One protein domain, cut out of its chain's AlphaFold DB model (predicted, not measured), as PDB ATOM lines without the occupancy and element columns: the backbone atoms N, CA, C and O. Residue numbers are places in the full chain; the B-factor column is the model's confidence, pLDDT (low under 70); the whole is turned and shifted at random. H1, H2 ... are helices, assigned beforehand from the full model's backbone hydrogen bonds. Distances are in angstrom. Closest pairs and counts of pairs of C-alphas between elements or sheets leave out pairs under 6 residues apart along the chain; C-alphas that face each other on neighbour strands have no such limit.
ATOM      1  N   LEU A 116     -14.350  20.129  -0.752       77.06
ATOM      2  CA  LEU A 116     -15.129  19.144  -1.492       77.06
ATOM      3  C   LEU A 116     -16.194  18.481  -0.595       77.06
ATOM      4  O   LEU A 116     -15.922  18.021   0.515       77.06
ATOM      5  N   SER A 117     -17.417  18.377  -1.119       78.69
ATOM      6  CA  SER A 117     -18.563  17.741  -0.458       78.69
ATOM      7  C   SER A 117     -18.258  16.305  -0.034       78.69
ATOM      8  O   SER A 117     -17.733  15.525  -0.823       78.69
ATOM      9  N   HIS A 118     -18.639  15.912   1.179       81.12
ATOM     10  CA  HIS A 118     -18.385  14.573   1.717       81.12
ATOM     11  C   HIS A 118     -19.376  13.523   1.193       81.12
ATOM     12  O   HIS A 118     -20.139  12.945   1.961       81.12
ATOM     13  N   THR A 119     -19.380  13.283  -0.117       83.31
ATOM     14  CA  THR A 119     -20.230  12.260  -0.738       83.31
ATOM     15  C   THR A 119     -19.409  11.041  -1.174       83.31
ATOM     16  O   THR A 119     -18.205  11.172  -1.422       83.31
ATOM     17  N   PRO A 120     -20.016   9.845  -1.292       85.44
ATOM     18  CA  PRO A 120     -19.320   8.658  -1.789       85.44
ATOM     19  C   PRO A 120     -18.675   8.870  -3.166       85.44
ATOM     20  O   PRO A 120     -17.565   8.398  -3.411       85.44
ATOM     21  N   GLU A 121     -19.320   9.640  -4.049       85.69
ATOM     22  CA  GLU A 121     -18.806   9.935  -5.391       85.69
ATOM     23  C   GLU A 121     -17.490  10.716  -5.339       85.69
ATOM     24  O   GLU A 121     -16.603  10.470  -6.158       85.69
ATOM     25  N   ARG A 122     -17.324  11.619  -4.360       83.62
ATOM     26  CA  ARG A 122     -16.051  12.321  -4.139       83.62
ATOM     27  C   ARG A 122     -14.937  11.333  -3.812       83.62
ATOM     28  O   ARG A 122     -13.867  11.421  -4.403       83.62
ATOM     29  N   PHE A 123     -15.162  10.410  -2.879       82.88
ATOM     30  CA  PHE A 123     -14.124   9.460  -2.460       82.88
ATOM     31  C   PHE A 123     -13.784   8.448  -3.565       82.88
ATOM     32  O   PHE A 123     -12.628   8.040  -3.707       82.88
ATOM     33  N   ALA A 124     -14.765   8.113  -4.406       85.12
ATOM     34  CA  ALA A 124     -14.564   7.306  -5.605       85.12
ATOM     35  C   ALA A 124     -13.849   8.062  -6.743       85.12
ATOM     36  O   ALA A 124     -13.302   7.433  -7.655       85.12
ATOM     37  N   ALA A 125     -13.820   9.400  -6.718       85.25
ATOM     38  CA  ALA A 125     -13.198  10.194  -7.767       85.25
ATOM     39  C   ALA A 125     -11.680   9.955  -7.825       85.25
ATOM     40  O   ALA A 125     -10.956  10.092  -6.837       85.25
ATOM     41  N   LYS A 126     -11.178   9.648  -9.026       82.00
ATOM     42  CA  LYS A 126      -9.750   9.379  -9.268       82.00
ATOM     43  C   LYS A 126      -8.862  10.623  -9.153       82.00
ATOM     44  O   LYS A 126      -7.666  10.484  -8.939       82.00
ATOM     45  N   GLY A 127      -9.436  11.820  -9.299       81.44
ATOM     46  CA  GLY A 127      -8.691  13.086  -9.320       81.44
ATOM     47  C   GLY A 127      -8.328  13.655  -7.945       81.44
ATOM     48  O   GLY A 127      -7.529  14.579  -7.875       81.44
ATOM     49  N   VAL A 128      -8.896  13.125  -6.857       85.88
ATOM     50  CA  VAL A 128      -8.625  13.597  -5.489       85.88
ATOM     51  C   VAL A 128      -7.526  12.726  -4.886       85.88
ATOM     52  O   VAL A 128      -7.791  11.810  -4.107       85.88
ATOM     53  N   ARG A 129      -6.288  12.921  -5.345       88.38
ATOM     54  CA  ARG A 129      -5.106  12.154  -4.925       88.38
ATOM     55  C   ARG A 129      -3.905  13.092  -4.753       88.38
ATOM     56  O   ARG A 129      -3.874  14.133  -5.405       88.38
ATOM     57  N   PRO A 130      -2.912  12.724  -3.922       90.69
ATOM     58  CA  PRO A 130      -1.692  13.517  -3.770       90.69
ATOM     59  C   PRO A 130      -0.941  13.733  -5.089       90.69
ATOM     60  O   PRO A 130      -0.454  14.827  -5.366       90.69
ATOM     61  N   HIS A 131      -0.877  12.688  -5.918       89.69
ATOM     62  CA  HIS A 131      -0.256  12.733  -7.236       89.69
ATOM     63  C   HIS A 131      -1.157  13.446  -8.238       89.69
ATOM     64  O   HIS A 131      -2.323  13.075  -8.408       89.69
ATOM     65  N   THR A 132      -0.592  14.420  -8.947       90.69
ATOM     66  CA  THR A 132      -1.258  15.056 -10.084       90.69
ATOM     67  C   THR A 132      -0.693  14.526 -11.407       90.69
ATOM     68  O   THR A 132       0.395  13.951 -11.426       90.69
ATOM     69  N   PRO A 133      -1.398  14.718 -12.540       89.00
ATOM     70  CA  PRO A 133      -0.877  14.361 -13.863       89.00
ATOM     71  C   PRO A 133       0.377  15.147 -14.277       89.00
ATOM     72  O   PRO A 133       1.014  14.792 -15.266       89.00
ATOM     73  N   TYR A 134       0.705  16.231 -13.568       90.88
ATOM     74  CA  TYR A 134       1.840  17.092 -13.871       90.88
ATOM     75  C   TYR A 134       3.045  16.686 -13.008       90.88
ATOM     76  O   TYR A 134       2.955  16.741 -11.779       90.88
ATOM     77  N   PRO A 135       4.181  16.294 -13.615       88.94
ATOM     78  CA  PRO A 135       5.374  15.905 -12.867       88.94
ATOM     79  C   PRO A 135       5.852  17.018 -11.927       88.94
ATOM     80  O   PRO A 135       5.949  18.176 -12.328       88.94
ATOM     81  N   GLY A 136       6.148  16.667 -10.674       89.81
ATOM     82  CA  GLY A 136       6.612  17.613  -9.651       89.81
ATOM     83  C   GLY A 136       5.515  18.468  -9.007       89.81
ATOM     84  O   GLY A 136       5.799  19.185  -8.048       89.81
ATOM     85  N   LEU A 137       4.266  18.378  -9.476       93.31
ATOM     86  CA  LEU A 137       3.125  19.033  -8.844       93.31
ATOM     87  C   LEU A 137       2.349  18.021  -7.996       93.31
ATOM     88  O   LEU A 137       1.805  17.041  -8.510       93.31
ATOM     89  N   TYR A 138       2.243  18.311  -6.704       92.25
ATOM     90  CA  TYR A 138       1.464  17.523  -5.756       92.25
ATOM     91  C   TYR A 138       0.303  18.354  -5.218       92.25
ATOM     92  O   TYR A 138       0.441  19.547  -4.946       92.25
ATOM     93  N   MET A 139      -0.858  17.722  -5.085       89.75
ATOM     94  CA  MET A 139      -2.043  18.341  -4.500       89.75
ATOM     95  C   MET A 139      -2.093  17.980  -3.027       89.75
ATOM     96  O   MET A 139      -1.912  16.819  -2.702       89.75
ATOM     97  N   GLY A 140      -2.352  18.950  -2.153       87.62
ATOM     98  CA  GLY A 140      -2.492  18.737  -0.715       87.62
ATOM     99  C   GLY A 140      -3.749  19.373  -0.145       87.62
ATOM    100  O   GLY A 140      -4.599  19.880  -0.874       87.62
ATOM    101  N   GLY A 141      -3.835  19.375   1.182       85.88
ATOM    102  CA  GLY A 141      -4.941  19.982   1.911       85.88
ATOM    103  C   GLY A 141      -6.040  18.998   2.295       85.88
ATOM    104  O   GLY A 141      -6.087  17.844   1.876       85.88
ATOM    105  N   SER A 142      -6.930  19.493   3.143       85.94
ATOM    106  CA  SER A 142      -7.969  18.735   3.841       85.94
ATOM    107  C   SER A 142      -8.946  18.004   2.895       85.94
ATOM    108  O   SER A 142      -9.504  16.955   3.228       85.94
ATOM    109  N   ASP A 143      -9.056  18.484   1.654       85.81
ATOM    110  CA  ASP A 143      -9.845  17.890   0.574       85.81
ATOM    111  C   ASP A 143      -9.346  16.523   0.089       85.81
ATOM    112  O   ASP A 143     -10.117  15.793  -0.541       85.81
ATOM    113  N   LEU A 144      -8.116  16.118   0.406       86.38
ATOM    114  CA  LEU A 144      -7.641  14.762   0.113       86.38
ATOM    115  C   LEU A 144      -8.214  13.699   1.053       86.38
ATOM    116  O   LEU A 144      -8.304  12.533   0.679       86.38
ATOM    117  N   THR A 145      -8.565  14.088   2.277       85.38
ATOM    118  CA  THR A 145      -8.933  13.167   3.354       85.38
ATOM    119  C   THR A 145     -10.352  13.485   3.836       85.38
ATOM    120  O   THR A 145     -11.305  13.531   3.053       85.38
ATOM    121  N   MET A 146     -10.514  13.743   5.129       73.81
ATOM    122  CA  MET A 146     -11.771  14.003   5.817       73.81
ATOM    123  C   MET A 146     -12.143  15.492   5.765       73.81
ATOM    124  O   MET A 146     -12.400  16.088   6.808       73.81
ATOM    125  N   GLY A 147     -12.191  16.082   4.562       71.38
ATOM    126  CA  GLY A 147     -12.605  17.476   4.298       71.38
ATOM    127  C   GLY A 147     -12.053  18.483   5.306       71.38
ATOM    128  O   GLY A 147     -11.019  18.221   5.900       71.38
ATOM    129  N   ASN A 148     -12.716  19.627   5.509       72.81
ATOM    130  CA  ASN A 148     -12.164  20.802   6.209       72.81
ATOM    131  C   ASN A 148     -11.963  20.646   7.737       72.81
ATOM    132  O   ASN A 148     -12.493  21.414   8.538       72.81
ATOM    133  N   THR A 149     -11.187  19.648   8.147       80.75
ATOM    134  CA  THR A 149     -10.796  19.348   9.521       80.75
ATOM    135  C   THR A 149      -9.294  19.543   9.689       80.75
ATOM    136  O   THR A 149      -8.506  19.265   8.786       80.75
ATOM    137  N   PHE A 150      -8.879  20.012  10.867       85.25
ATOM    138  CA  PHE A 150      -7.460  20.192  11.183       85.25
ATOM    139  C   PHE A 150      -6.685  18.868  11.115       85.25
ATOM    140  O   PHE A 150      -5.636  18.793  10.480       85.25
ATOM    141  N   SER A 151      -7.242  17.803  11.696       87.25
ATOM    142  CA  SER A 151      -6.678  16.454  11.609       87.25
ATOM    143  C   SER A 151      -6.605  15.958  10.163       87.25
ATOM    144  O   SER A 151      -5.576  15.425   9.755       87.25
ATOM    145  N   GLY A 152      -7.647  16.196   9.361       87.62
ATOM    146  CA  GLY A 152      -7.653  15.867   7.937       87.62
ATOM    147  C   GLY A 152      -6.535  16.567   7.166       87.62
ATOM    148  O   GLY A 152      -5.848  15.917   6.377       87.62
ATOM    149  N   SER A 153      -6.292  17.853   7.436       89.25
ATOM    150  CA  SER A 153      -5.179  18.610   6.849       89.25
ATOM    151  C   SER A 153      -3.811  18.020   7.195       89.25
ATOM    152  O   SER A 153      -2.958  17.932   6.317       89.25
ATOM    153  N   ILE A 154      -3.603  17.594   8.446       91.62
ATOM    154  CA  ILE A 154      -2.342  16.963   8.872       91.62
ATOM    155  C   ILE A 154      -2.130  15.647   8.124       91.62
ATOM    156  O   ILE A 154      -1.077  15.441   7.523       91.62
ATOM    157  N   VAL A 155      -3.143  14.777   8.108       90.69
ATOM    158  CA  VAL A 155      -3.062  13.485   7.411       90.69
ATOM    159  C   VAL A 155      -2.858  13.693   5.910       90.69
ATOM    160  O   VAL A 155      -2.078  12.980   5.289       90.69
ATOM    161  N   ALA A 156      -3.501  14.702   5.319       91.19
ATOM    162  CA  ALA A 156      -3.279  15.064   3.926       91.19
ATOM    163  C   ALA A 156      -1.833  15.509   3.672       91.19
ATOM    164  O   ALA A 156      -1.240  15.092   2.682       91.19
ATOM    165  N   GLY A 157      -1.249  16.310   4.568       91.88
ATOM    166  CA  GLY A 157       0.164  16.681   4.505       91.88
ATOM    167  C   GLY A 157       1.083  15.459   4.551       91.88
ATOM    168  O   GLY A 157       1.969  15.329   3.712       91.88
ATOM    169  N   TRP A 158       0.813  14.522   5.461       91.31
ATOM    170  CA  TRP A 158       1.548  13.259   5.556       91.31
ATOM    171  C   TRP A 158       1.421  12.410   4.277       91.31
ATOM    172  O   TRP A 158       2.424  11.918   3.762       91.31
ATOM    173  N   LEU A 159       0.225  12.301   3.687       91.25
ATOM    174  CA  LEU A 159       0.015  11.599   2.411       91.25
ATOM    175  C   LEU A 159       0.793  12.238   1.254       91.25
ATOM    176  O   LEU A 159       1.377  11.529   0.437       91.25
ATOM    177  N   VAL A 160       0.798  13.570   1.176       93.00
ATOM    178  CA  VAL A 160       1.548  14.303   0.147       93.00
ATOM    179  C   VAL A 160       3.040  14.117   0.315       93.00
ATOM    180  O   VAL A 160       3.731  13.885  -0.666       93.00
ATOM    181  N   ALA A 161       3.540  14.177   1.542       92.38
ATOM    182  CA  ALA A 161       4.962  14.040   1.789       92.38
ATOM    183  C   ALA A 161       5.468  12.628   1.431       92.38
ATOM    184  O   ALA A 161       6.492  12.498   0.763       92.38
ATOM    185  N   ASN A 162       4.697  11.579   1.748       91.06
ATOM    186  CA  ASN A 162       4.993  10.220   1.278       91.06
ATOM    187  C   ASN A 162       4.947  10.108  -0.255       91.06
ATOM    188  O   ASN A 162       5.809   9.465  -0.848       91.06
ATOM    189  N   ALA A 163       3.986  10.772  -0.908       90.75
ATOM    190  CA  ALA A 163       3.904  10.812  -2.368       90.75
ATOM    191  C   ALA A 163       5.110  11.518  -3.012       90.75
ATOM    192  O   ALA A 163       5.599  11.056  -4.035       90.75
ATOM    193  N   VAL A 164       5.613  12.595  -2.400       92.56
ATOM    194  CA  VAL A 164       6.804  13.325  -2.866       92.56
ATOM    195  C   VAL A 164       8.063  12.464  -2.778       92.56
ATOM    196  O   VAL A 164       8.878  12.493  -3.698       92.56
ATOM    197  N   ILE A 165       8.221  11.701  -1.693       90.38
ATOM    198  CA  ILE A 165       9.361  10.788  -1.507       90.38
ATOM    199  C   ILE A 165       9.243   9.559  -2.424       90.38
ATOM    200  O   ILE A 165      10.251   8.996  -2.843       90.38
ATOM    201  N   GLY A 166       8.016   9.170  -2.775       89.00
ATOM    202  CA  GLY A 166       7.734   8.001  -3.606       89.00
ATOM    203  C   GLY A 166       7.483   6.727  -2.803       89.00
ATOM    204  O   GLY A 166       7.565   5.635  -3.367       89.00
ATOM    205  N   TYR A 167       7.153   6.846  -1.512       88.19
ATOM    206  CA  TYR A 167       6.782   5.690  -0.703       88.19
ATOM    207  C   TYR A 167       5.479   5.075  -1.203       88.19
ATOM    208  O   TYR A 167       4.439   5.734  -1.306       88.19
ATOM    209  N   SER A 168       5.548   3.787  -1.526       83.88
ATOM    210  CA  SER A 168       4.404   2.998  -1.955       83.88
ATOM    211  C   SER A 168       3.724   2.328  -0.764       83.88
ATOM    212  O   SER A 168       4.304   2.138   0.301       83.88
ATOM    213  N   PHE A 169       2.483   1.882  -0.966       82.06
ATOM    214  CA  PHE A 169       1.747   1.109   0.042       82.06
ATOM    215  C   PHE A 169       2.519  -0.133   0.526       82.06
ATOM    216  O   PHE A 169       2.432  -0.504   1.693       82.06
ATOM    217  N   ILE A 170       3.298  -0.760  -0.363       86.50
ATOM    218  CA  ILE A 170       4.140  -1.919  -0.037       86.50
ATOM    219  C   ILE A 170       5.249  -1.527   0.945       86.50
ATOM    220  O   ILE A 170       5.475  -2.246   1.918       86.50
ATOM    221  N   ASP A 171       5.898  -0.382   0.729       85.75
ATOM    222  CA  ASP A 171       6.962   0.110   1.610       85.75
ATOM    223  C   ASP A 171       6.416   0.385   3.012       85.75
ATOM    224  O   ASP A 171       7.020  -0.004   4.012       85.75
ATOM    225  N   GLN A 172       5.215   0.959   3.080       84.69
ATOM    226  CA  GLN A 172       4.574   1.248   4.352       84.69
ATOM    227  C   GLN A 172       4.150  -0.028   5.097       84.69
ATOM    228  O   GLN A 172       4.408  -0.146   6.289       84.69
ATOM    229  N   MET A 173       3.507  -0.981   4.417       86.62
ATOM    230  CA  MET A 173       2.936  -2.166   5.074       86.62
ATOM    231  C   MET A 173       3.960  -3.255   5.389       86.62
ATOM    232  O   MET A 173       3.798  -3.969   6.374       86.62
ATOM    233  N   PHE A 174       4.975  -3.430   4.540       88.81
ATOM    234  CA  PHE A 174       5.917  -4.547   4.659       88.81
ATOM    235  C   PHE A 174       7.308  -4.118   5.105       88.81
ATOM    236  O   PHE A 174       7.987  -4.891   5.778       88.81
ATOM    237  N   LEU A 175       7.747  -2.912   4.739       83.81
ATOM    238  CA  LEU A 175       9.066  -2.411   5.126       83.81
ATOM    239  C   LEU A 175       9.002  -1.486   6.346       83.81
ATOM    240  O   LEU A 175      10.059  -1.111   6.848       83.81
ATOM    241  N   ASN A 176       7.795  -1.127   6.816       80.94
ATOM    242  CA  ASN A 176       7.569  -0.076   7.815       80.94
ATOM    243  C   ASN A 176       8.357   1.205   7.485       80.94
ATOM    244  O   ASN A 176       8.855   1.885   8.380       80.94
ATOM    245  N   LYS A 177       8.501   1.495   6.185       81.56
ATOM    246  CA  LYS A 177       9.180   2.682   5.673       81.56
ATOM    247  C   LYS A 177       8.136   3.722   5.336       81.56
ATOM    248  O   LYS A 177       7.365   3.568   4.389       81.56
ATOM    249  N   ASP A 178       8.118   4.771   6.132       83.88
ATOM    250  CA  ASP A 178       7.340   5.967   5.873       83.88
ATOM    251  C   ASP A 178       8.136   7.215   6.254       83.88
ATOM    252  O   ASP A 178       9.186   7.154   6.900       83.88
ATOM    253  N   ILE A 179       7.615   8.380   5.876       87.69
ATOM    254  CA  ILE A 179       8.270   9.644   6.208       87.69
ATOM    255  C   ILE A 179       8.451   9.847   7.718       87.69
ATOM    256  O   ILE A 179       9.378  10.532   8.137       87.69
ATOM    257  N   ILE A 180       7.590   9.263   8.555       86.75
ATOM    258  CA  ILE A 180       7.713   9.381  10.010       86.75
ATOM    259  C   ILE A 180       8.935   8.592  10.483       86.75
ATOM    260  O   ILE A 180       9.725   9.122  11.257       86.75
ATOM    261  N   SER A 181       9.124   7.368   9.990       85.00
ATOM    262  CA  SER A 181      10.279   6.525  10.302       85.00
ATOM    263  C   SER A 181      11.601   7.190   9.911       85.00
ATOM    264  O   SER A 181      12.563   7.121  10.676       85.00
ATOM    265  N   ASP A 182      11.627   7.907   8.786       85.44
ATOM    266  CA  ASP A 182      12.790   8.690   8.369       85.44
ATOM    267  C   ASP A 182      12.991   9.902   9.274       85.44
ATOM    268  O   ASP A 182      14.089  10.127   9.773       85.44
ATOM    269  N   LEU A 183      11.932  10.677   9.537       85.69
ATOM    270  CA  LEU A 183      12.015  11.850  10.407       85.69
ATOM    271  C   LEU A 183      12.519  11.478  11.799       85.69
ATOM    272  O   LEU A 183      13.355  12.192  12.338       85.69
ATOM    273  N   VAL A 184      12.080  10.349  12.356       85.12
ATOM    274  CA  VAL A 184      12.547   9.856  13.659       85.12
ATOM    275  C   VAL A 184      14.057   9.597  13.666       85.12
ATOM    276  O   VAL A 184      14.689   9.836  14.687       85.12
ATOM    277  N   GLN A 185      14.659   9.178  12.549       80.19
ATOM    278  CA  GLN A 185      16.118   9.011  12.458       80.19
ATOM    279  C   GLN A 185      16.866  10.351  12.489       80.19
ATOM    280  O   GLN A 185      18.000  10.406  12.958       80.19
ATOM    281  N   PHE A 186      16.239  11.420  11.992       78.62
ATOM    282  CA  PHE A 186      16.813  12.769  11.963       78.62
ATOM    283  C   PHE A 186      16.413  13.632  13.164       78.62
ATOM    284  O   PHE A 186      16.967  14.715  13.356       78.62
ATOM    285  N   MET A 187      15.444  13.189  13.961       78.69
ATOM    286  CA  MET A 187      15.062  13.856  15.193       78.69
ATOM    287  C   MET A 187      16.041  13.457  16.293       78.69
ATOM    288  O   MET A 187      16.023  12.328  16.780       78.69
ATOM    289  N   ASP A 188      16.868  14.410  16.721       66.50
ATOM    290  CA  ASP A 188      17.623  14.264  17.961       66.50
ATOM    291  C   ASP A 188      16.663  13.928  19.113       66.50
ATOM    292  O   ASP A 188      15.538  14.442  19.183       66.50
TER     293      ASP A 188
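This is residues 116 to 188 of the 240 residues of a protein of Eucampia antarctica (UniProt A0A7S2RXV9). One long helix, H2, makes the middle, with a long looped stretch and short H1 toward one end and the short helices H3 and H4 toward the other; residues 182 to 188 stick out. The printed part has 73 residues, with four named helices in the order H1 H2 H3 H4 and no named strand. The class is all helix, though under half of the residues are in named elements. It is only just compact, close to loose, with a radius of gyration of the C-alphas of 13.4 A and spans of 40 by 26 by 23 A.

H1, residues 120 to 124, begins at C-alpha 120 (-19.320, 8.658, -1.789) and is 6.2 A long. H2, residues 150 to 165, measures 23.1 A, H3, residues 169 to 174, 8.4 A. H4, residues 179 to 186, measures 10.8 A and ends at C-alpha 186 (16.813, 12.769, 11.963).

H1 is apart from H2, H3 and H4. H2 touches H4 with residues 158 to 165 alone; the closest C-alphas, of Asn 162 and Ile 179, are 5.9 A apart. Their lines stand about perpendicular, at 77 degrees. H3 is apart from H2 and H4. Every O i to N i+4 pair is within hydrogen-bond range in H1, H2, H3 and H4.

The C-alphas farthest apart, of Glu 121 and Asp 188, are 43.5 A apart. The printed part has no cut. The link H1 to H2, 25 residues, is long. Residue 188 alone has pLDDT under 70.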